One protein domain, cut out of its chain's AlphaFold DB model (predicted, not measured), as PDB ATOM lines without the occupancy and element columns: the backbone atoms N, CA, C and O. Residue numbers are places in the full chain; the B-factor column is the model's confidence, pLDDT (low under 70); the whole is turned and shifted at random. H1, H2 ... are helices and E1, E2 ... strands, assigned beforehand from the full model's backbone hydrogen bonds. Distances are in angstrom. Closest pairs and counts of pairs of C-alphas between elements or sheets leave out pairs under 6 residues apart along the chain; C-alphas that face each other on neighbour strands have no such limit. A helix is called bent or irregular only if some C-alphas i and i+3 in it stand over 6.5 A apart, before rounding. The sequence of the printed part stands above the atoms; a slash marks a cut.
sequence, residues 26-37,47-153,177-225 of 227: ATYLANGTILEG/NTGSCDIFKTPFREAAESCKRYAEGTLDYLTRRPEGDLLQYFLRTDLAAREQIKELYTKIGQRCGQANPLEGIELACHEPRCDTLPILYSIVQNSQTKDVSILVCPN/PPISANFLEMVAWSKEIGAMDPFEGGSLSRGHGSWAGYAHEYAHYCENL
ATOM      1  N   ALA A  26     -12.434 -40.464  47.551       52.25
ATOM      2  CA  ALA A  26     -11.532 -39.646  46.747       52.25
ATOM      3  C   ALA A  26     -12.068 -38.207  46.662       52.25
ATOM      4  O   ALA A  26     -13.247 -37.964  46.381       52.25
ATOM      5  N   THR A  27     -11.202 -37.232  46.938       48.56
ATOM      6  CA  THR A  27     -11.542 -35.801  46.851       48.56
ATOM      7  C   THR A  27     -10.840 -35.172  45.650       48.56
ATOM      8  O   THR A  27      -9.642 -35.397  45.471       48.56
ATOM      9  N   TYR A  28     -11.558 -34.369  44.856       51.12
ATOM     10  CA  TYR A  28     -11.032 -33.772  43.624       51.12
ATOM     11  C   TYR A  28     -10.929 -32.253  43.731       51.12
ATOM     12  O   TYR A  28     -11.905 -31.547  43.990       51.12
ATOM     13  N   LEU A  29      -9.726 -31.738  43.501       44.62
ATOM     14  CA  LEU A  29      -9.462 -30.303  43.472       44.62
ATOM     15  C   LEU A  29      -9.796 -29.704  42.097       44.62
ATOM     16  O   LEU A  29      -9.836 -30.405  41.088       44.62
ATOM     17  N   ALA A  30      -9.972 -28.382  42.037       41.19
ATOM     18  CA  ALA A  30     -10.272 -27.635  40.810       41.19
ATOM     19  C   ALA A  30      -9.233 -27.789  39.682       41.19
ATOM     20  O   ALA A  30      -9.518 -27.449  38.539       41.19
ATOM     21  N   ASN A  31      -8.044 -28.316  39.982       37.25
ATOM     22  CA  ASN A  31      -6.998 -28.632  39.009       37.25
ATOM     23  C   ASN A  31      -6.977 -30.120  38.586       37.25
ATOM     24  O   ASN A  31      -6.004 -30.556  37.977       37.25
ATOM     25  N   GLY A  32      -7.990 -30.913  38.956       42.38
ATOM     26  CA  GLY A  32      -8.077 -32.345  38.647       42.38
ATOM     27  C   GLY A  32      -7.173 -33.246  39.499       42.38
ATOM     28  O   GLY A  32      -7.081 -34.440  39.227       42.38
ATOM     29  N   THR A  33      -6.504 -32.708  40.526       42.91
ATOM     30  CA  THR A  33      -5.654 -33.513  41.422       42.91
ATOM     31  C   THR A  33      -6.513 -34.301  42.412       42.91
ATOM     32  O   THR A  33      -7.428 -33.743  43.026       42.91
ATOM     33  N   ILE A  34      -6.191 -35.587  42.570       45.28
ATOM     34  CA  ILE A  34      -6.846 -36.516  43.496       45.28
ATOM     35  C   ILE A  34      -6.139 -36.448  44.848       45.28
ATOM     36  O   ILE A  34      -4.920 -36.604  44.923       45.28
ATOM     37  N   LEU A  35      -6.900 -36.239  45.918       44.12
ATOM     38  CA  LEU A  35      -6.430 -36.462  47.281       44.12
ATOM     39  C   LEU A  35      -6.902 -37.847  47.731       44.12
ATOM     40  O   LEU A  35      -8.066 -38.028  48.096       44.12
ATOM     41  N   GLU A  36      -5.993 -38.820  47.685       40.88
ATOM     42  CA  GLU A  36      -6.182 -40.131  48.307       40.88
ATOM     43  C   GLU A  36      -5.817 -40.033  49.795       40.88
ATOM     44  O   GLU A  36      -4.718 -39.601  50.145       40.88
ATOM     45  N   GLY A  37      -6.741 -40.410  50.685       38.12
ATOM     46  CA  GLY A  37      -6.468 -40.508  52.127       38.12
ATOM     47  C   GLY A  37      -7.330 -39.649  53.057       38.12
ATOM     48  O   GLY A  37      -7.015 -39.556  54.242       38.12
ATOM     49  N   ASN A  47     -27.451 -28.669  58.327       42.34
ATOM     50  CA  ASN A  47     -27.424 -27.263  57.905       42.34
ATOM     51  C   ASN A  47     -27.890 -27.092  56.451       42.34
ATOM     52  O   ASN A  47     -27.136 -26.733  55.551       42.34
ATOM     53  N   THR A  48     -29.164 -27.397  56.212       44.44
ATOM     54  CA  THR A  48     -29.830 -27.256  54.913       44.44
ATOM     55  C   THR A  48     -30.264 -25.811  54.669       44.44
ATOM     56  O   THR A  48     -31.447 -25.510  54.514       44.44
ATOM     57  N   GLY A  49     -29.314 -24.878  54.586       57.03
ATOM     58  CA  GLY A  49     -29.604 -23.701  53.770       57.03
ATOM     59  C   GLY A  49     -29.977 -24.182  52.362       57.03
ATOM     60  O   GLY A  49     -29.409 -25.149  51.844       57.03
ATOM     61  N   SER A  50     -31.057 -23.625  51.817       69.31
ATOM     62  CA  SER A  50     -31.735 -24.241  50.682       69.31
ATOM     63  C   SER A  50     -30.844 -24.274  49.436       69.31
ATOM     64  O   SER A  50     -30.423 -23.233  48.935       69.31
ATOM     65  N   CYS A  51     -30.631 -25.468  48.878       74.56
ATOM     66  CA  CYS A  51     -29.959 -25.679  47.591       74.56
ATOM     67  C   CYS A  51     -30.788 -25.226  46.372       74.56
ATOM     68  O   CYS A  51     -30.458 -25.563  45.235       74.56
ATOM     69  N   ASP A  52     -31.875 -24.475  46.586       80.19
ATOM     70  CA  ASP A  52     -32.808 -24.055  45.539       80.19
ATOM     71  C   ASP A  52     -32.126 -23.326  44.379       80.19
ATOM     72  O   ASP A  52     -32.493 -23.553  43.226       80.19
ATOM     73  N   ILE A  53     -31.103 -22.513  44.661       77.94
ATOM     74  CA  ILE A  53     -30.383 -21.740  43.637       77.94
ATOM     75  C   ILE A  53     -29.699 -22.626  42.588       77.94
ATOM     76  O   ILE A  53     -29.515 -22.197  41.451       77.94
ATOM     77  N   PHE A  54     -29.365 -23.872  42.936       77.88
ATOM     78  CA  PHE A  54     -28.709 -24.796  42.017       77.88
ATOM     79  C   PHE A  54     -29.695 -25.693  41.267       77.88
ATOM     80  O   PHE A  54     -29.309 -26.283  40.262       77.88
ATOM     81  N   LYS A  55     -30.972 -25.772  41.670       78.56
ATOM     82  CA  LYS A  55     -31.963 -26.665  41.032       78.56
ATOM     83  C   LYS A  55     -32.054 -26.468  39.519       78.56
ATOM     84  O   LYS A  55     -32.100 -27.446  38.777       78.56
ATOM     85  N   THR A  56     -32.062 -25.215  39.061       80.25
ATOM     86  CA  THR A  56     -32.101 -24.900  37.626       80.25
ATOM     87  C   THR A  56     -30.810 -25.331  36.920       80.25
ATOM     88  O   THR A  56     -30.920 -26.145  36.005       80.25
ATOM     89  N   PRO A  57     -29.603 -24.896  37.348       79.44
ATOM     90  CA  PRO A  57     -28.343 -25.414  36.812       79.44
ATOM     91  C   PRO A  57     -28.252 -26.939  36.743       79.44
ATOM     92  O   PRO A  57     -27.814 -27.494  35.739       79.44
ATOM     93  N   PHE A  58     -28.726 -27.618  37.786       79.25
ATOM     94  CA  PHE A  58     -28.756 -29.073  37.848       79.25
ATOM     95  C   PHE A  58     -29.644 -29.697  36.781       79.25
ATOM     96  O   PHE A  58     -29.222 -30.635  36.106       79.25
ATOM     97  N   ARG A  59     -30.866 -29.186  36.609       79.81
ATOM     98  CA  ARG A  59     -31.784 -29.685  35.582       79.81
ATOM     99  C   ARG A  59     -31.199 -29.505  34.180       79.81
ATOM    100  O   ARG A  59     -31.201 -30.454  33.403       79.81
ATOM    101  N   GLU A  60     -30.647 -28.330  33.890       80.56
ATOM    102  CA  GLU A  60     -29.997 -28.042  32.602       80.56
ATOM    103  C   GLU A  60     -28.794 -28.966  32.350       80.56
ATOM    104  O   GLU A  60     -28.615 -29.484  31.243       80.56
ATOM    105  N   ALA A  61     -27.983 -29.225  33.383       81.94
ATOM    106  CA  ALA A  61     -26.865 -30.160  33.307       81.94
ATOM    107  C   ALA A  61     -27.332 -31.602  33.048       81.94
ATOM    108  O   ALA A  61     -26.725 -32.299  32.235       81.94
ATOM    109  N   ALA A  62     -28.433 -32.037  33.669       82.31
ATOM    110  CA  ALA A  62     -29.007 -33.366  33.464       82.31
ATOM    111  C   ALA A  62     -29.577 -33.558  32.051       82.31
ATOM    112  O   ALA A  62     -29.270 -34.550  31.386       82.31
ATOM    113  N   GLU A  63     -30.342 -32.586  31.550       82.50
ATOM    114  CA  GLU A  63     -30.824 -32.606  30.165       82.50
ATOM    115  C   GLU A  63     -29.657 -32.630  29.175       82.50
ATOM    116  O   GLU A  63     -29.652 -33.399  28.209       82.50
ATOM    117  N   SER A  64     -28.628 -31.831  29.455       84.56
ATOM    118  CA  SER A  64     -27.428 -31.788  28.636       84.56
ATOM    119  C   SER A  64     -26.638 -33.099  28.684       84.56
ATOM    120  O   SER A  64     -26.104 -33.512  27.654       84.56
ATOM    121  N   CYS A  65     -26.578 -33.768  29.842       87.94
ATOM    122  CA  CYS A  65     -25.969 -35.090  29.988       87.94
ATOM    123  C   CYS A  65     -26.639 -36.111  29.072       87.94
ATOM    124  O   CYS A  65     -25.946 -36.824  28.346       87.94
ATOM    125  N   LYS A  66     -27.979 -36.165  29.067       89.75
ATOM    126  CA  LYS A  66     -28.714 -37.088  28.197       89.75
ATOM    127  C   LYS A  66     -28.319 -36.882  26.734       89.75
ATOM    128  O   LYS A  66     -27.975 -37.843  26.053       89.75
ATOM    129  N   ARG A  67     -28.292 -35.627  26.282       87.25
ATOM    130  CA  ARG A  67     -27.888 -35.275  24.914       87.25
ATOM    131  C   ARG A  67     -26.431 -35.643  24.616       87.25
ATOM    132  O   ARG A  67     -26.152 -36.159  23.538       87.25
ATOM    133  N   TYR A  68     -25.510 -35.433  25.561       89.56
ATOM    134  CA  TYR A  68     -24.115 -35.869  25.422       89.56
ATOM    135  C   TYR A  68     -24.017 -37.389  25.262       89.56
ATOM    136  O   TYR A  68     -23.307 -37.869  24.380       89.56
ATOM    137  N   ALA A  69     -24.756 -38.150  26.068       92.56
ATOM    138  CA  ALA A  69     -24.774 -39.605  25.987       92.56
ATOM    139  C   ALA A  69     -25.346 -40.102  24.647       92.56
ATOM    140  O   ALA A  69     -24.737 -40.947  23.991       92.56
ATOM    141  N   GLU A  70     -26.468 -39.533  24.198       91.94
ATOM    142  CA  GLU A  70     -27.092 -39.851  22.905       91.94
ATOM    143  C   GLU A  70     -26.180 -39.494  21.722       91.94
ATOM    144  O   GLU A  70     -25.966 -40.320  20.834       91.94
ATOM    145  N   GLY A  71     -25.587 -38.297  21.733       89.62
ATOM    146  CA  GLY A  71     -24.638 -37.867  20.705       89.62
ATOM    147  C   GLY A  71     -23.391 -38.749  20.662       89.62
ATOM    148  O   GLY A  71     -22.897 -39.081  19.585       89.62
ATOM    149  N   THR A  72     -22.918 -39.203  21.825       91.44
ATOM    150  CA  THR A  72     -21.767 -40.108  21.912       91.44
ATOM    151  C   THR A  72     -22.101 -41.481  21.348       91.44
ATOM    152  O   THR A  72     -21.310 -42.045  20.592       91.44
ATOM    153  N   LEU A  73     -23.284 -42.015  21.658       92.81
ATOM    154  CA  LEU A  73     -23.753 -43.288  21.112       92.81
ATOM    155  C   LEU A  73     -23.881 -43.237  19.584       92.81
ATOM    156  O   LEU A  73     -23.461 -44.165  18.885       92.81
ATOM    157  N   ASP A  74     -24.426 -42.145  19.057       90.75
ATOM    158  CA  ASP A  74     -24.533 -41.918  17.621       90.75
ATOM    159  C   ASP A  74     -23.144 -41.797  16.958       90.75
ATOM    160  O   ASP A  74     -22.884 -42.442  15.937       90.75
ATOM    161  N   TYR A  75     -22.202 -41.075  17.575       89.69
ATOM    162  CA  TYR A  75     -20.812 -41.019  17.111       89.69
ATOM    163  C   TYR A  75     -20.158 -42.409  17.093       89.69
ATOM    164  O   TYR A  75     -19.626 -42.838  16.065       89.69
ATOM    165  N   LEU A  76     -20.264 -43.161  18.194       90.94
ATOM    166  CA  LEU A  76     -19.739 -44.522  18.319       90.94
ATOM    167  C   LEU A  76     -20.356 -45.487  17.301       90.94
ATOM    168  O   LEU A  76     -19.699 -46.451  16.907       90.94
ATOM    169  N   THR A  77     -21.583 -45.237  16.855       90.75
ATOM    170  CA  THR A  77     -22.252 -46.052  15.834       90.75
ATOM    171  C   THR A  77     -21.761 -45.705  14.428       90.75
ATOM    172  O   THR A  77     -21.501 -46.600  13.626       90.75
ATOM    173  N   ARG A  78     -21.584 -44.414  14.124       88.94
ATOM    174  CA  ARG A  78     -21.214 -43.942  12.778       88.94
ATOM    175  C   ARG A  78     -19.711 -43.973  12.496       88.94
ATOM    176  O   ARG A  78     -19.314 -43.995  11.332       88.94
ATOM    177  N   ARG A  79     -18.867 -43.939  13.531       85.81
ATOM    178  CA  ARG A  79     -17.402 -43.829  13.412       85.81
ATOM    179  C   ARG A  79     -16.686 -45.001  14.089       85.81
ATOM    180  O   ARG A  79     -16.075 -44.799  15.141       85.81
ATOM    181  N   PRO A  80     -16.715 -46.216  13.502       73.88
ATOM    182  CA  PRO A  80     -16.100 -47.426  14.067       73.88
ATOM    183  C   PRO A  80     -14.590 -47.307  14.345       73.88
ATOM    184  O   PRO A  80     -14.054 -48.070  15.136       73.88
ATOM    185  N   GLU A  81     -13.911 -46.316  13.777       70.44
ATOM    186  CA  GLU A  81     -12.475 -46.067  13.979       70.44
ATOM    187  C   GLU A  81     -12.180 -44.948  14.997       70.44
ATOM    188  O   GLU A  81     -11.050 -44.490  15.091       70.44
ATOM    189  N   GLY A  82     -13.187 -44.469  15.741       70.50
ATOM    190  CA  GLY A  82     -13.015 -43.378  16.706       70.50
ATOM    191  C   GLY A  82     -11.920 -43.639  17.750       70.50
ATOM    192  O   GLY A  82     -11.708 -44.780  18.163       70.50
ATOM    193  N   ASP A  83     -11.267 -42.563  18.200       82.25
ATOM    194  CA  ASP A  83     -10.089 -42.591  19.074       82.25
ATOM    195  C   ASP A  83     -10.454 -42.967  20.523       82.25
ATOM    196  O   ASP A  83     -10.520 -42.144  21.439       82.25
ATOM    197  N   LEU A  84     -10.761 -44.250  20.730       88.75
ATOM    198  CA  LEU A  84     -11.106 -44.780  22.044       88.75
ATOM    199  C   LEU A  84      -9.888 -44.805  22.964       88.75
ATOM    200  O   LEU A  84     -10.046 -44.521  24.139       88.75
ATOM    201  N   LEU A  85      -8.678 -45.061  22.448       90.12
ATOM    202  CA  LEU A  85      -7.488 -45.307  23.273       90.12
ATOM    203  C   LEU A  85      -7.078 -44.115  24.155       90.12
ATOM    204  O   LEU A  85      -6.424 -44.278  25.189       90.12
ATOM    205  N   GLN A  86      -7.419 -42.897  23.729       89.06
ATOM    206  CA  GLN A  86      -7.111 -41.686  24.484       89.06
ATOM    207  C   GLN A  86      -7.877 -41.632  25.813       89.06
ATOM    208  O   GLN A  86      -7.314 -41.172  26.806       89.06
ATOM    209  N   TYR A  87      -9.121 -42.114  25.820       90.31
ATOM    210  CA  TYR A  87     -10.064 -42.008  26.937       90.31
ATOM    211  C   TYR A  87     -10.310 -43.361  27.608       90.31
ATOM    212  O   TYR A  87     -10.505 -43.462  28.813       90.31
ATOM    213  N   PHE A  88     -10.238 -44.430  26.836       91.00
ATOM    214  CA  PHE A  88     -10.484 -45.792  27.253       91.00
ATOM    215  C   PHE A  88      -9.222 -46.620  27.026       91.00
ATOM    216  O   PHE A  88      -8.508 -46.457  26.045       91.00
ATOM    217  N   LEU A  89      -8.927 -47.544  27.930       88.81
ATOM    218  CA  LEU A  89      -7.734 -48.392  27.890       88.81
ATOM    219  C   LEU A  89      -7.759 -49.423  26.749       88.81
ATOM    220  O   LEU A  89      -6.788 -50.152  26.554       88.81
ATOM    221  N   ARG A  90      -8.874 -49.517  26.015       89.06
ATOM    222  CA  ARG A  90      -9.145 -50.554  25.019       89.06
ATOM    223  C   ARG A  90      -9.827 -49.981  23.782       89.06
ATOM    224  O   ARG A  90     -10.621 -49.049  23.869       89.06
ATOM    225  N   THR A  91      -9.541 -50.590  22.635       90.56
ATOM    226  CA  THR A  91     -10.094 -50.212  21.320       90.56
ATOM    227  C   THR A  91     -10.778 -51.371  20.595       90.56
ATOM    228  O   THR A  91     -11.264 -51.199  19.479       90.56
ATOM    229  N   ASP A  92     -10.801 -52.563  21.193       91.25
ATOM    230  CA  ASP A  92     -11.405 -53.741  20.578       91.25
ATOM    231  C   ASP A  92     -12.940 -53.664  20.548       91.25
ATOM    232  O   ASP A  92     -13.572 -52.886  21.267       91.25
ATOM    233  N   LEU A  93     -13.551 -54.499  19.701       91.38
ATOM    234  CA  LEU A  93     -14.997 -54.492  19.476       91.38
ATOM    235  C   LEU A  93     -15.798 -54.739  20.761       91.38
ATOM    236  O   LEU A  93     -16.832 -54.105  20.955       91.38
ATOM    237  N   ALA A  94     -15.328 -55.623  21.645       91.75
ATOM    238  CA  ALA A  94     -16.033 -55.913  22.889       91.75
ATOM    239  C   ALA A  94     -16.020 -54.698  23.826       91.75
ATOM    240  O   ALA A  94     -17.067 -54.320  24.347       91.75
ATOM    241  N   ALA A  95     -14.867 -54.035  23.969       90.94
ATOM    242  CA  ALA A  95     -14.771 -52.784  24.720       90.94
ATOM    243  C   ALA A  95     -15.687 -51.700  24.137       90.94
ATOM    244  O   ALA A  95     -16.382 -51.014  24.880       90.94
ATOM    245  N   ARG A  96     -15.747 -51.573  22.808       91.94
ATOM    246  CA  ARG A  96     -16.633 -50.609  22.148       91.94
ATOM    247  C   ARG A  96     -18.106 -50.862  22.454       91.94
ATOM    248  O   ARG A  96     -18.824 -49.918  22.777       91.94
ATOM    249  N   GLU A  97     -18.570 -52.100  22.314       93.94
ATOM    250  CA  GLU A  97     -19.969 -52.431  22.594       93.94
ATOM    251  C   GLU A  97     -20.304 -52.212  24.073       93.94
ATOM    252  O   GLU A  97     -21.348 -51.639  24.374       93.94
ATOM    253  N   GLN A  98     -19.376 -52.522  24.981       93.31
ATOM    254  CA  GLN A  98     -19.535 -52.211  26.400       93.31
ATOM    255  C   GLN A  98     -19.602 -50.694  26.658       93.31
ATOM    256  O   GLN A  98     -20.461 -50.232  27.403       93.31
ATOM    257  N   ILE A  99     -18.761 -49.887  26.001       93.88
ATOM    258  CA  ILE A  99     -18.814 -48.417  26.089       93.88
ATOM    259  C   ILE A  99     -20.163 -47.888  25.578       93.88
ATOM    260  O   ILE A  99     -20.769 -47.032  26.221       93.88
ATOM    261  N   LYS A 100     -20.672 -48.410  24.454       95.00
ATOM    262  CA  LYS A 100     -21.999 -48.047  23.922       95.00
ATOM    263  C   LYS A 100     -23.118 -48.410  24.894       95.00
ATOM    264  O   LYS A 100     -24.038 -47.613  25.087       95.00
ATOM    265  N   GLU A 101     -23.047 -49.585  25.511       95.44
ATOM    266  CA  GLU A 101     -24.009 -50.013  26.526       95.44
ATOM    267  C   GLU A 101     -23.993 -49.067  27.733       95.44
ATOM    268  O   GLU A 101     -25.047 -48.605  28.173       95.44
ATOM    269  N   LEU A 102     -22.806 -48.706  28.223       94.94
ATOM    270  CA  LEU A 102     -22.654 -47.788  29.349       94.94
ATOM    271  C   LEU A 102     -23.171 -46.385  29.009       94.94
ATOM    272  O   LEU A 102     -23.964 -45.844  29.775       94.94
ATOM    273  N   TYR A 103     -22.862 -45.827  27.833       95.31
ATOM    274  CA  TYR A 103     -23.467 -44.560  27.394       95.31
ATOM    275  C   TYR A 103     -24.989 -44.645  27.241       95.31
ATOM    276  O   TYR A 103     -25.690 -43.683  27.552       95.31
ATOM    277  N   THR A 104     -25.522 -45.795  26.827       95.94
ATOM    278  CA  THR A 104     -26.975 -46.012  26.777       95.94
ATOM    279  C   THR A 104     -27.583 -45.943  28.179       95.94
ATOM    280  O   THR A 104     -28.553 -45.214  28.389       95.94
ATOM    281  N   LYS A 105     -26.991 -46.643  29.157       94.69
ATOM    282  CA  LYS A 105     -27.422 -46.613  30.565       94.69
ATOM    283  C   LYS A 105     -27.326 -45.200  31.152       94.69
ATOM    284  O   LYS A 105     -28.274 -44.732  31.779       94.69
ATOM    285  N   ILE A 106     -26.224 -44.497  30.889       92.88
ATOM    286  CA  ILE A 106     -26.005 -43.103  31.306       92.88
ATOM    287  C   ILE A 106     -27.111 -42.198  30.752       92.88
ATOM    288  O   ILE A 106     -27.746 -41.466  31.508       92.88
ATOM    289  N   GLY A 107     -27.388 -42.269  29.445       93.12
ATOM    290  CA  GLY A 107     -28.428 -41.460  28.805       93.12
ATOM    291  C   GLY A 107     -29.824 -41.750  29.359       93.12
ATOM    292  O   GLY A 107     -30.593 -40.821  29.618       93.12
ATOM    293  N   GLN A 108     -30.135 -43.025  29.613       93.12
ATOM    294  CA  GLN A 108     -31.378 -43.427  30.272       93.12
ATOM    295  C   GLN A 108     -31.491 -42.824  31.671       93.12
ATOM    296  O   GLN A 108     -32.522 -42.230  31.978       93.12
ATOM    297  N   ARG A 109     -30.440 -42.920  32.496       90.56
ATOM    298  CA  ARG A 109     -30.419 -42.349  33.849       90.56
ATOM    299  C   ARG A 109     -30.555 -40.834  33.826       90.56
ATOM    300  O   ARG A 109     -31.416 -40.319  34.527       90.56
ATOM    301  N   CYS A 110     -29.819 -40.138  32.959       89.62
ATOM    302  CA  CYS A 110     -29.940 -38.687  32.786       89.62
ATOM    303  C   CYS A 110     -31.337 -38.238  32.315       89.62
ATOM    304  O   CYS A 110     -31.725 -37.101  32.563       89.62
ATOM    305  N   GLY A 111     -32.115 -39.121  31.678       87.56
ATOM    306  CA  GLY A 111     -33.497 -38.859  31.266       87.56
ATOM    307  C   GLY A 111     -34.583 -39.200  32.294       87.56
ATOM    308  O   GLY A 111     -35.760 -39.009  31.991       87.56
ATOM    309  N   GLN A 112     -34.235 -39.738  33.466       88.50
ATOM    310  CA  GLN A 112     -35.214 -40.076  34.505       88.50
ATOM    311  C   GLN A 112     -35.744 -38.827  35.219       88.50
ATOM    312  O   GLN A 112     -35.132 -37.765  35.185       88.50
ATOM    313  N   ALA A 113     -36.880 -38.964  35.916       80.62
ATOM    314  CA  ALA A 113     -37.456 -37.880  36.721       80.62
ATOM    315  C   ALA A 113     -36.527 -37.426  37.860       80.62
ATOM    316  O   ALA A 113     -36.540 -36.259  38.244       80.62
ATOM    317  N   ASN A 114     -35.715 -38.352  38.381       77.69
ATOM    318  CA  ASN A 114     -34.637 -38.058  39.310       77.69
ATOM    319  C   ASN A 114     -33.329 -38.675  38.785       77.69
ATOM    320  O   ASN A 114     -32.939 -39.754  39.230       77.69
ATOM    321  N   PRO A 115     -32.642 -38.012  37.837       74.06
ATOM    322  CA  PRO A 115     -31.391 -38.519  37.267       74.06
ATOM    323  C   PRO A 115     -30.255 -38.564  38.301       74.06
ATOM    324  O   PRO A 115     -29.198 -39.137  38.049       74.06
ATOM    325  N   LEU A 116     -30.499 -37.956  39.465       65.69
ATOM    326  CA  LEU A 116     -29.576 -37.717  40.560       65.69
ATOM    327  C   LEU A 116     -29.857 -38.575  41.787       65.69
ATOM    328  O   LEU A 116     -29.309 -38.303  42.848       65.69
ATOM    329  N   GLU A 117     -30.716 -39.585  41.702       73.00
ATOM    330  CA  GLU A 117     -30.828 -40.524  42.815       73.00
ATOM    331  C   GLU A 117     -29.427 -41.119  43.109       73.00
ATOM    332  O   GLU A 117     -28.750 -41.632  42.217       73.00
ATOM    333  N   GLY A 118     -28.952 -40.929  44.347       67.69
ATOM    334  CA  GLY A 118     -27.579 -41.236  44.778       67.69
ATOM    335  C   GLY A 118     -26.581 -40.062  44.762       67.69
ATOM    336  O   GLY A 118     -25.501 -40.179  45.329       67.69
ATOM    337  N   ILE A 119     -26.916 -38.909  44.181       71.56
ATOM    338  CA  ILE A 119     -26.055 -37.714  44.141       71.56
ATOM    339  C   ILE A 119     -26.563 -36.681  45.153       71.56
ATOM    340  O   ILE A 119     -27.724 -36.270  45.112       71.56
ATOM    341  N   GLU A 120     -25.686 -36.239  46.054       70.00
ATOM    342  CA  GLU A 120     -26.032 -35.354  47.164       70.00
ATOM    343  C   GLU A 120     -25.477 -33.944  46.958       70.00
ATOM    344  O   GLU A 120     -24.281 -33.699  46.799       70.00
ATOM    345  N   LEU A 121     -26.368 -32.960  47.008       69.12
ATOM    346  CA  LEU A 121     -25.979 -31.562  46.900       69.12
ATOM    347  C   LEU A 121     -25.703 -31.019  48.288       69.12
ATOM    348  O   LEU A 121     -26.642 -30.844  49.064       69.12
ATOM    349  N   ALA A 122     -24.444 -30.706  48.594       72.38
ATOM    350  CA  ALA A 122     -24.148 -29.950  49.803       72.38
ATOM    351  C   ALA A 122     -23.837 -28.500  49.462       72.38
ATOM    352  O   ALA A 122     -22.756 -28.141  49.000       72.38
ATOM    353  N   CYS A 123     -24.811 -27.654  49.756       69.12
ATOM    354  CA  CYS A 123     -24.681 -26.211  49.604       69.12
ATOM    355  C   CYS A 123     -23.981 -25.553  50.799       69.12
ATOM    356  O   CYS A 123     -23.540 -24.415  50.692       69.12
ATOM    357  N   HIS A 124     -23.848 -26.285  51.910       71.19
ATOM    358  CA  HIS A 124     -23.198 -25.849  53.147       71.19
ATOM    359  C   HIS A 124     -22.284 -26.941  53.705       71.19
ATOM    360  O   HIS A 124     -22.447 -27.403  54.833       71.19
ATOM    361  N   GLU A 125     -21.338 -27.389  52.888       76.50
ATOM    362  CA  GLU A 125     -20.286 -28.298  53.328       76.50
ATOM    363  C   GLU A 125     -19.008 -27.495  53.628       76.50
ATOM    364  O   GLU A 125     -18.426 -26.941  52.696       76.50
ATOM    365  N   PRO A 126     -18.521 -27.457  54.886       76.69
ATOM    366  CA  PRO A 126     -17.336 -26.677  55.272       76.69
ATOM    367  C   PRO A 126     -16.078 -26.962  54.439       76.69
ATOM    368  O   PRO A 126     -15.198 -26.111  54.291       76.69
ATOM    369  N   ARG A 127     -15.967 -28.165  53.864       73.38
ATOM    370  CA  ARG A 127     -14.864 -28.509  52.952       73.38
ATOM    371  C   ARG A 127     -14.923 -27.737  51.634       73.38
ATOM    372  O   ARG A 127     -13.873 -27.413  51.092       73.38
ATOM    373  N   CYS A 128     -16.118 -27.405  51.153       75.12
ATOM    374  CA  CYS A 128     -16.302 -26.558  49.976       75.12
ATOM    375  C   CYS A 128     -15.900 -25.097  50.238       75.12
ATOM    376  O   CYS A 128     -15.554 -24.392  49.295       75.12
ATOM    377  N   ASP A 129     -15.920 -24.655  51.501       75.12
ATOM    378  CA  ASP A 129     -15.521 -23.295  51.891       75.12
ATOM    379  C   ASP A 129     -14.003 -23.159  52.095       75.12
ATOM    380  O   ASP A 129     -13.441 -22.072  51.970       75.12
ATOM    381  N   THR A 130     -13.330 -24.260  52.440       74.88
ATOM    382  CA  THR A 130     -11.912 -24.263  52.840       74.88
ATOM    383  C   THR A 130     -10.965 -24.762  51.757       74.88
ATOM    384  O   THR A 130      -9.786 -24.407  51.764       74.88
ATOM    385  N   LEU A 131     -11.459 -25.566  50.818       73.44
ATOM    386  CA  LEU A 131     -10.668 -26.135  49.735       73.44
ATOM    387  C   LEU A 131     -11.290 -25.760  48.386       73.44
ATOM    388  O   LEU A 131     -12.514 -25.720  48.269       73.44
ATOM    389  N   PRO A 132     -10.483 -25.549  47.328       74.94
ATOM    390  CA  PRO A 132     -10.981 -25.307  45.976       74.94
ATOM    391  C   PRO A 132     -11.458 -26.624  45.340       74.94
ATOM    392  O   PRO A 132     -11.003 -27.015  44.267       74.94
ATOM    393  N   ILE A 133     -12.328 -27.354  46.033       72.38
ATOM    394  CA  ILE A 133     -12.954 -28.588  45.567       72.38
ATOM    395  C   ILE A 133     -14.147 -28.194  44.705       72.38
ATOM    396  O   ILE A 133     -14.953 -27.344  45.086       72.38
ATOM    397  N   LEU A 134     -14.265 -28.814  43.534       77.50
ATOM    398  CA  LEU A 134     -15.461 -28.668  42.706       77.50
ATOM    399  C   LEU A 134     -16.495 -29.724  43.102       77.50
ATOM    400  O   LEU A 134     -17.661 -29.412  43.320       77.50
ATOM    401  N   TYR A 135     -16.061 -30.967  43.269       79.31
ATOM    402  CA  TYR A 135     -16.896 -32.050  43.766       79.31
ATOM    403  C   TYR A 135     -16.039 -33.123  44.449       79.31
ATOM    404  O   TYR A 135     -14.829 -33.206  44.241       79.31
ATOM    405  N   SER A 136     -16.665 -33.958  45.270       75.06
ATOM    406  CA  SER A 136     -16.041 -35.126  45.895       75.06
ATOM    407  C   SER A 136     -16.878 -36.358  45.600       75.06
ATOM    408  O   SER A 136     -18.103 -36.289  45.625       75.06
ATOM    409  N   ILE A 137     -16.217 -37.486  45.361       75.44
ATOM    410  CA  ILE A 137     -16.883 -38.770  45.157       75.44
ATOM    411  C   ILE A 137     -16.553 -39.636  46.367       75.44
ATOM    412  O   ILE A 137     -15.394 -39.954  46.635       75.44
ATOM    413  N   VAL A 138     -17.577 -39.979  47.136       75.19
ATOM    414  CA  VAL A 138     -17.447 -40.811  48.327       75.19
ATOM    415  C   VAL A 138     -18.116 -42.136  48.032       75.19
ATOM    416  O   VAL A 138     -19.319 -42.186  47.803       75.19
ATOM    417  N   GLN A 139     -17.341 -43.216  48.049       75.31
ATOM    418  CA  GLN A 139     -17.904 -44.550  47.960       75.31
ATOM    419  C   GLN A 139     -18.046 -45.155  49.355       75.31
ATOM    420  O   GLN A 139     -17.102 -45.206  50.147       75.31
ATOM    421  N   ASN A 140     -19.229 -45.687  49.638       77.19
ATOM    422  CA  ASN A 140     -19.428 -46.569  50.770       77.19
ATOM    423  C   ASN A 140     -18.743 -47.915  50.491       77.19
ATOM    424  O   ASN A 140     -19.119 -48.647  49.576       77.19
ATOM    425  N   SER A 141     -17.737 -48.268  51.291       72.38
ATOM    426  CA  SER A 141     -16.949 -49.491  51.096       72.38
ATOM    427  C   SER A 141     -17.782 -50.777  51.207       72.38
ATOM    428  O   SER A 141     -17.458 -51.762  50.536       72.38
ATOM    429  N   GLN A 142     -18.854 -50.747  52.009       73.38
ATOM    430  CA  GLN A 142     -19.721 -51.882  52.328       73.38
ATOM    431  C   GLN A 142     -20.867 -52.022  51.325       73.38
ATOM    432  O   GLN A 142     -21.061 -53.098  50.764       73.38
ATOM    433  N   THR A 143     -21.623 -50.949  51.082       77.62
ATOM    434  CA  THR A 143     -22.788 -50.997  50.182       77.62
ATOM    435  C   THR A 143     -22.411 -50.786  48.720       77.62
ATOM    436  O   THR A 143     -23.197 -51.119  47.832       77.62
ATOM    437  N   LYS A 144     -21.203 -50.265  48.464       72.06
ATOM    438  CA  LYS A 144     -20.741 -49.767  47.160       72.06
ATOM    439  C   LYS A 144     -21.572 -48.611  46.617       72.06
ATOM    440  O   LYS A 144     -21.416 -48.267  45.451       72.06
ATOM    441  N   ASP A 145     -22.425 -48.006  47.434       73.75
ATOM    442  CA  ASP A 145     -23.159 -46.819  47.018       73.75
ATOM    443  C   ASP A 145     -22.179 -45.656  46.886       73.75
ATOM    444  O   ASP A 145     -21.227 -45.531  47.663       73.75
ATOM    445  N   VAL A 146     -22.391 -44.837  45.865       73.56
ATOM    446  CA  VAL A 146     -21.543 -43.690  45.565       73.56
ATOM    447  C   VAL A 146     -22.351 -42.438  45.832       73.56
ATOM    448  O   VAL A 146     -23.371 -42.219  45.190       73.56
ATOM    449  N   SER A 147     -21.871 -41.629  46.768       75.88
ATOM    450  CA  SER A 147     -22.390 -40.300  47.051       75.88
ATOM    451  C   SER A 147     -21.468 -39.282  46.404       75.88
ATOM    452  O   SER A 147     -20.264 -39.245  46.672       75.88
ATOM    453  N   ILE A 148     -22.031 -38.440  45.549       77.25
ATOM    454  CA  ILE A 148     -21.286 -37.352  44.922       77.25
ATOM    455  C   ILE A 148     -21.694 -36.065  45.596       77.25
ATOM    456  O   ILE A 148     -22.854 -35.684  45.532       77.25
ATOM    457  N   LEU A 149     -20.717 -35.418  46.212       78.69
ATOM    458  CA  LEU A 149     -20.820 -34.101  46.801       78.69
ATOM    459  C   LEU A 149     -20.480 -33.057  45.744       78.69
ATOM    460  O   LEU A 149     -19.336 -33.019  45.297       78.69
ATOM    461  N   VAL A 150     -21.404 -32.162  45.406       80.44
ATOM    462  CA  VAL A 150     -21.113 -31.044  44.493       80.44
ATOM    463  C   VAL A 150     -21.007 -29.733  45.269       80.44
ATOM    464  O   VAL A 150     -21.977 -29.310  45.895       80.44
ATOM    465  N   CYS A 151     -19.845 -29.079  45.210       82.75
ATOM    466  CA  CYS A 151     -19.604 -27.801  45.878       82.75
ATOM    467  C   CYS A 151     -20.154 -26.618  45.062       82.75
ATOM    468  O   CYS A 151     -20.161 -26.674  43.829       82.75
ATOM    469  N   PRO A 152     -20.520 -25.488  45.701       80.56
ATOM    470  CA  PRO A 152     -20.953 -24.273  45.003       80.56
ATOM    471  C   PRO A 152     -19.994 -23.807  43.898       80.56
ATOM    472  O   PRO A 152     -20.438 -23.377  42.837       80.56
ATOM    473  N   ASN A 153     -18.682 -23.950  44.111       77.75
ATOM    474  CA  ASN A 153     -17.663 -23.532  43.147       77.75
ATOM    475  C   ASN A 153     -17.679 -24.344  41.838       77.75
ATOM    476  O   ASN A 153     -17.224 -23.843  40.813       77.75
ATOM    477  N   PRO A 177     -22.580 -26.584  27.969       63.75
ATOM    478  CA  PRO A 177     -21.515 -26.262  28.912       63.75
ATOM    479  C   PRO A 177     -20.598 -27.469  29.175       63.75
ATOM    480  O   PRO A 177     -21.107 -28.581  29.353       63.75
ATOM    481  N   PRO A 178     -19.266 -27.290  29.279       70.38
ATOM    482  CA  PRO A 178     -18.346 -28.363  29.680       70.38
ATOM    483  C   PRO A 178     -18.739 -29.012  31.014       70.38
ATOM    484  O   PRO A 178     -18.558 -30.208  31.224       70.38
ATOM    485  N   ILE A 179     -19.367 -28.234  31.901       73.25
ATOM    486  CA  ILE A 179     -19.871 -28.726  33.182       73.25
ATOM    487  C   ILE A 179     -20.940 -29.820  33.038       73.25
ATOM    488  O   ILE A 179     -21.059 -30.683  33.903       73.25
ATOM    489  N   SER A 180     -21.672 -29.839  31.923       76.38
ATOM    490  CA  SER A 180     -22.676 -30.861  31.647       76.38
ATOM    491  C   SER A 180     -22.041 -32.189  31.232       76.38
ATOM    492  O   SER A 180     -22.601 -33.247  31.510       76.38
ATOM    493  N   ALA A 181     -20.850 -32.160  30.627       82.06
ATOM    494  CA  ALA A 181     -20.062 -33.371  30.423       82.06
ATOM    495  C   ALA A 181     -19.532 -33.904  31.766       82.06
ATOM    496  O   ALA A 181     -19.598 -35.103  32.020       82.06
ATOM    497  N   ASN A 182     -19.117 -33.028  32.689       83.38
ATOM    498  CA  ASN A 182     -18.755 -33.451  34.051       83.38
ATOM    499  C   ASN A 182     -19.945 -34.053  34.809       83.38
ATOM    500  O   ASN A 182     -19.777 -34.980  35.593       83.38
ATOM    501  N   PHE A 183     -21.157 -33.562  34.563       84.81
ATOM    502  CA  PHE A 183     -22.364 -34.159  35.125       84.81
ATOM    503  C   PHE A 183     -22.619 -35.576  34.593       84.81
ATOM    504  O   PHE A 183     -23.005 -36.465  35.350       84.81
ATOM    505  N   LEU A 184     -22.352 -35.810  33.306       89.69
ATOM    506  CA  LEU A 184     -22.378 -37.150  32.726       89.69
ATOM    507  C   LEU A 184     -21.408 -38.088  33.450       89.69
ATOM    508  O   LEU A 184     -21.786 -39.207  33.787       89.69
ATOM    509  N   GLU A 185     -20.189 -37.625  33.732       88.12
ATOM    510  CA  GLU A 185     -19.223 -38.389  34.527       88.12
ATOM    511  C   GLU A 185     -19.788 -38.718  35.912       88.12
ATOM    512  O   GLU A 185     -19.728 -39.869  36.326       88.12
ATOM    513  N   MET A 186     -20.413 -37.764  36.608       86.25
ATOM    514  CA  MET A 186     -21.048 -38.032  37.907       86.25
ATOM    515  C   MET A 186     -22.102 -39.144  37.821       86.25
ATOM    516  O   MET A 186     -22.157 -40.018  38.680       86.25
ATOM    517  N   VAL A 187     -22.906 -39.165  36.759       88.44
ATOM    518  CA  VAL A 187     -23.866 -40.253  36.528       88.44
ATOM    519  C   VAL A 187     -23.156 -41.572  36.204       88.44
ATOM    520  O   VAL A 187     -23.579 -42.618  36.686       88.44
ATOM    521  N   ALA A 188     -22.042 -41.542  35.470       88.62
ATOM    522  CA  ALA A 188     -21.220 -42.722  35.184       88.62
ATOM    523  C   ALA A 188     -20.659 -43.396  36.456       88.62
ATOM    524  O   ALA A 188     -20.448 -44.610  36.477       88.62
ATOM    525  N   TRP A 189     -20.466 -42.617  37.524       84.31
ATOM    526  CA  TRP A 189     -20.050 -43.086  38.848       84.31
ATOM    527  C   TRP A 189     -21.161 -43.750  39.667       84.31
ATOM    528  O   TRP A 189     -20.863 -44.373  40.688       84.31
ATOM    529  N   SER A 190     -22.427 -43.646  39.253       81.69
ATOM    530  CA  SER A 190     -23.521 -44.286  39.979       81.69
ATOM    531  C   SER A 190     -23.421 -45.810  39.871       81.69
ATOM    532  O   SER A 190     -23.030 -46.376  38.843       81.69
ATOM    533  N   LYS A 191     -23.794 -46.491  40.953       80.12
ATOM    534  CA  LYS A 191     -23.738 -47.952  41.064       80.12
ATOM    535  C   LYS A 191     -24.612 -48.651  40.022       80.12
ATOM    536  O   LYS A 191     -24.254 -49.721  39.541       80.12
ATOM    537  N   GLU A 192     -25.745 -48.049  39.672       83.19
ATOM    538  CA  GLU A 192     -26.684 -48.556  38.669       83.19
ATOM    539  C   GLU A 192     -26.092 -48.530  37.258       83.19
ATOM    540  O   GLU A 192     -26.458 -49.353  36.419       83.19
ATOM    541  N   ILE A 193     -25.188 -47.584  36.995       88.31
ATOM    542  CA  ILE A 193     -24.483 -47.490  35.721       88.31
ATOM    543  C   ILE A 193     -23.263 -48.404  35.717       88.31
ATOM    544  O   ILE A 193     -23.072 -49.166  34.769       88.31
ATOM    545  N   GLY A 194     -22.432 -48.311  36.758       83.94
ATOM    546  CA  GLY A 194     -21.217 -49.103  36.890       83.94
ATOM    547  C   GLY A 194     -20.137 -48.768  35.856       83.94
ATOM    548  O   GLY A 194     -19.318 -49.624  35.533       83.94
ATOM    549  N   ALA A 195     -20.112 -47.544  35.321       82.31
ATOM    550  CA  ALA A 195     -19.164 -47.135  34.280       82.31
ATOM    551  C   ALA A 195     -17.789 -46.696  34.824       82.31
ATOM    552  O   ALA A 195     -16.905 -46.354  34.043       82.31
ATOM    553  N   MET A 196     -17.568 -46.726  36.137       82.06
ATOM    554  CA  MET A 196     -16.315 -46.288  36.765       82.06
ATOM    555  C   MET A 196     -15.821 -47.274  37.820       82.06
ATOM    556  O   MET A 196     -16.550 -48.179  38.204       82.06
ATOM    557  N   ASP A 197     -14.571 -47.136  38.261       74.94
ATOM    558  CA  ASP A 197     -13.990 -47.969  39.323       74.94
ATOM    559  C   ASP A 197     -14.780 -47.809  40.637       74.94
ATOM    560  O   ASP A 197     -15.226 -46.702  40.930       74.94
ATOM    561  N   PRO A 198     -15.014 -48.864  41.439       67.12
ATOM    562  CA  PRO A 198     -14.604 -50.266  41.303       67.12
ATOM    563  C   PRO A 198     -15.567 -51.140  40.487       67.12
ATOM    564  O   PRO A 198     -15.580 -52.362  40.640       67.12
ATOM    565  N   PHE A 199     -16.432 -50.539  39.677       78.50
ATOM    566  CA  PHE A 199     -17.403 -51.253  38.857       78.50
ATOM    567  C   PHE A 199     -16.820 -51.636  37.486       78.50
ATOM    568  O   PHE A 199     -15.611 -51.594  37.249       78.50
ATOM    569  N   GLU A 200     -17.692 -52.030  36.559       72.69
ATOM    570  CA  GLU A 200     -17.318 -52.588  35.258       72.69
ATOM    571  C   GLU A 200     -16.469 -51.631  34.410       72.69
ATOM    572  O   GLU A 200     -15.469 -52.039  33.811       72.69
ATOM    573  N   GLY A 201     -16.823 -50.346  34.380       76.38
ATOM    574  CA  GLY A 201     -16.135 -49.373  33.540       76.38
ATOM    575  C   GLY A 201     -14.800 -48.872  34.099       76.38
ATOM    576  O   GLY A 201     -14.030 -48.291  33.337       76.38
ATOM    577  N   GLY A 202     -14.444 -49.181  35.354       80.38
ATOM    578  CA  GLY A 202     -13.094 -48.927  35.885       80.38
ATOM    579  C   GLY A 202     -11.998 -49.650  35.094       80.38
ATOM    580  O   GLY A 202     -10.923 -49.108  34.868       80.38
ATOM    581  N   SER A 203     -12.307 -50.839  34.568       82.12
ATOM    582  CA  SER A 203     -11.400 -51.599  33.693       82.12
ATOM    583  C   SER A 203     -11.294 -51.045  32.263       82.12
ATOM    584  O   SER A 203     -10.375 -51.400  31.520       82.12
ATOM    585  N   LEU A 204     -12.248 -50.199  31.862       85.50
ATOM    586  CA  LEU A 204     -12.327 -49.614  30.527       85.50
ATOM    587  C   LEU A 204     -11.782 -48.193  30.482       85.50
ATOM    588  O   LEU A 204     -11.174 -47.818  29.488       85.50
ATOM    589  N   SER A 205     -12.033 -47.395  31.510       85.69
ATOM    590  CA  SER A 205     -11.687 -45.980  31.563       85.69
ATOM    591  C   SER A 205     -10.199 -45.781  31.850       85.69
ATOM    592  O   SER A 205      -9.618 -46.477  32.679       85.69
ATOM    593  N   ARG A 206      -9.559 -44.808  31.187       83.56
ATOM    594  CA  ARG A 206      -8.167 -44.434  31.491       83.56
ATOM    595  C   ARG A 206      -8.053 -43.659  32.806       83.56
ATOM    596  O   ARG A 206      -6.976 -43.602  33.394       83.56
ATOM    597  N   GLY A 207      -9.146 -43.065  33.266       82.56
ATOM    598  CA  GLY A 207      -9.184 -42.319  34.512       82.56
ATOM    599  C   GLY A 207     -10.433 -41.465  34.654       82.56
ATOM    600  O   GLY A 207     -11.322 -41.460  33.798       82.56
ATOM    601  N   HIS A 208     -10.484 -40.717  35.750       73.94
ATOM    602  CA  HIS A 208     -11.567 -39.777  36.023       73.94
ATOM    603  C   HIS A 208     -11.717 -38.768  34.885       73.94
ATOM    604  O   HIS A 208     -10.736 -38.197  34.411       73.94
ATOM    605  N   GLY A 209     -12.955 -38.560  34.454       83.50
ATOM    606  CA  GLY A 209     -13.283 -37.642  33.371       83.50
ATOM    607  C   GLY A 209     -13.111 -38.237  31.977       83.50
ATOM    608  O   GLY A 209     -13.265 -37.506  31.006       83.50
ATOM    609  N   SER A 210     -12.813 -39.533  31.833       89.31
ATOM    610  CA  SER A 210     -12.728 -40.151  30.503       89.31
ATOM    611  C   SER A 210     -14.082 -40.187  29.795       89.31
ATOM    612  O   SER A 210     -14.137 -39.947  28.589       89.31
ATOM    613  N   TRP A 211     -15.175 -40.425  30.528       90.38
ATOM    614  CA  TRP A 211     -16.521 -40.417  29.952       90.38
ATOM    615  C   TRP A 211     -16.958 -38.993  29.619       90.38
ATOM    616  O   TRP A 211     -17.389 -38.728  28.499       90.38
ATOM    617  N   ALA A 212     -16.762 -38.053  30.550       89.25
ATOM    618  CA  ALA A 212     -16.980 -36.631  30.275       89.25
ATOM    619  C   ALA A 212     -16.166 -36.148  29.068       89.25
ATOM    620  O   ALA A 212     -16.711 -35.534  28.160       89.25
ATOM    621  N   GLY A 213     -14.865 -36.429  29.058       87.56
ATOM    622  CA  GLY A 213     -13.927 -35.959  28.047       87.56
ATOM    623  C   GLY A 213     -14.250 -36.513  26.668       87.56
ATOM    624  O   GLY A 213     -14.315 -35.747  25.712       87.56
ATOM    625  N   TYR A 214     -14.537 -37.814  26.566       90.19
ATOM    626  CA  TYR A 214     -14.917 -38.420  25.292       90.19
ATOM    627  C   TYR A 214     -16.231 -37.833  24.764       90.19
ATOM    628  O   TYR A 214     -16.315 -37.460  23.593       90.19
ATOM    629  N   ALA A 215     -17.245 -37.701  25.624       89.19
ATOM    630  CA  ALA A 215     -18.517 -37.099  25.236       89.19
ATOM    631  C   ALA A 215     -18.364 -35.618  24.857       89.19
ATOM    632  O   ALA A 215     -18.955 -35.161  23.883       89.19
ATOM    633  N   HIS A 216     -17.546 -34.862  25.588       86.50
ATOM    634  CA  HIS A 216     -17.276 -33.464  25.276       86.50
ATOM    635  C   HIS A 216     -16.563 -33.312  23.928       86.50
ATOM    636  O   HIS A 216     -16.981 -32.505  23.105       86.50
ATOM    637  N   GLU A 217     -15.533 -34.115  23.674       84.94
ATOM    638  CA  GLU A 217     -14.738 -34.032  22.449       84.94
ATOM    639  C   GLU A 217     -15.553 -34.453  21.218       84.94
ATOM    640  O   GLU A 217     -15.613 -33.727  20.227       84.94
ATOM    641  N   TYR A 218     -16.238 -35.597  21.285       84.06
ATOM    642  CA  TYR A 218     -16.834 -36.231  20.101       84.06
ATOM    643  C   TYR A 218     -18.340 -36.044  19.958       84.06
ATOM    644  O   TYR A 218     -18.887 -36.259  18.876       84.06
ATOM    645  N   ALA A 219     -19.011 -35.646  21.034       78.94
ATOM    646  CA  ALA A 219     -20.447 -35.434  21.063       78.94
ATOM    647  C   ALA A 219     -20.819 -34.024  21.519       78.94
ATOM    648  O   ALA A 219     -21.963 -33.808  21.920       78.94
ATOM    649  N   HIS A 220     -19.905 -33.046  21.435       71.25
ATOM    650  CA  HIS A 220     -20.315 -31.652  21.541       71.25
ATOM    651  C   HIS A 220     -21.380 -31.368  20.479       71.25
ATOM    652  O   HIS A 220     -21.196 -31.591  19.281       71.25
ATOM    653  N   TYR A 221     -22.525 -30.878  20.930       64.19
ATOM    654  CA  TYR A 221     -23.620 -30.492  20.061       64.19
ATOM    655  C   TYR A 221     -23.904 -29.006  20.228       64.19
ATOM    656  O   TYR A 221     -23.620 -28.383  21.255       64.19
ATOM    657  N   CYS A 222     -24.455 -28.445  19.162       63.44
ATOM    658  CA  CYS A 222     -24.825 -27.050  19.088       63.44
ATOM    659  C   CYS A 222     -26.341 -26.963  19.270       63.44
ATOM    660  O   CYS A 222     -27.096 -27.397  18.398       63.44
ATOM    661  N   GLU A 223     -26.788 -26.413  20.390       57.72
ATOM    662  CA  GLU A 223     -28.195 -26.151  20.664       57.72
ATOM    663  C   GLU A 223     -28.658 -24.935  19.868       57.72
ATOM    664  O   GLU A 223     -27.986 -23.899  19.847       57.72
ATOM    665  N   ASN A 224     -29.823 -25.030  19.229       49.81
ATOM    666  CA  ASN A 224     -30.483 -23.832  18.730       49.81
ATOM    667  C   ASN A 224     -30.731 -22.890  19.914       49.81
ATOM    668  O   ASN A 224     -31.297 -23.292  20.927       49.81
ATOM    669  N   LEU A 225     -30.329 -21.627  19.768       48.81
ATOM    670  CA  LEU A 225     -31.008 -20.553  20.476       48.81
ATOM    671  C   LEU A 225     -32.453 -20.586  19.962       48.81
ATOM    672  O   LEU A 225     -32.679 -20.103  18.857       48.81
TER     673      LEU A 225
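AT A GLANCE: This is residues 26 to 37, 47 to 153 and 177 to 225 of the 227 residues of an uncharacterized protein of Torrubiella hemipterigena (UniProt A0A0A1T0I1). A twisted slab of five strands has helix H4 packed over one face, and H4 is the core of the model, set between that sheet and a group of helices, H1, H2 and H6. The long H1 and H2 fold back on each other as a helical hairpin, with H4 and H6 crossing H1; E6 is a short tail strand away from the sheet. The printed part has 168 residues, in the order E1 E2 H1 H2 E3 H3 E4 E5 H4 H5 H6 E6; the sheet runs E2 E1 E4 E5 E3, mixed, and the class is mixed, helices and strands. It is compact, with a radius of gyration of the C-alphas of 15.7 A and spans of 49 by 42 by 28 A.

IN THESE COORDINATES: Find C-alpha 26 at (-11.532, -39.646, 46.747), where E1, residues 26 to 29, begins; E2 is residues 34 to 37. E4, residues 133 to 139, runs 16.9 A; E5, 146 to 150, runs 12.7 A; E3 is 119 to 121. Look next at C-alpha 52, at (-32.808, -24.055, 45.539): H1 runs 40.0 A from there to residue 78, and is irregular, with C-alphas 53 and 56 7.0 A apart. H2, residues 93 to 110, spans 25.5 A; H4, 178 to 188, 15.6 A; H6, 210 to 219, 13.1 A. H3 is residues 126 to 130, H5 200 to 203, and E6 222 to 224, ending at (-30.483, -23.832, 18.730).

HOW THE PARTS SIT: In the hairpin E4 and E5, antiparallel, N 136 and O 149 are 2.8 A apart. E3 is parallel to E5, with N 120 and O 148 at 2.9 A. E1 is antiparallel to E4, with N 26 and O 137 at 3.1 A, and to E2, with N 35 and O 27 at 2.9 A. H3 only grazes the sheet, with residues 127 to 128. H4 is on the sheet, over E5, at a height of 11.3 A. H4 touches H1, about perpendicular at 79 degrees, closest at the C-alphas of Ala 61 and Ser 180, 4.6 A. H4 touches H6 at a steep tilt of 50 degrees, closest at Ala 181 and Ala 212, C-alphas 4.5 A apart. H1 and H2 touch at a shallow tilt of 29 degrees, opposite ways; the C-alphas of Lys 66 and Gly 107 are closest, 4.4 A. H5 is close to H2 but not clearly touching, the closest C-alphas, Leu 102 and Gly 201, 7.9 A apart. Every O i to N i+4 pair is within hydrogen-bond range in H2, H3, H4 and H6, and 21 of 23 in H1; H5 is too short for one.

THE WHOLE: The C-alphas farthest apart, Asn 47 and Glu 81, are 50.1 A apart. Residues 38 to 46 and 154 to 176 are not printed; the gaps are 25.5 A and 15.0 A between C-alphas. The links H1 to H2 and H4 to H5 are long. Mean pLDDT of the printed part is 78.2; among the residues under 70 are 26 to 37, 47 to 50 and 221 to 225.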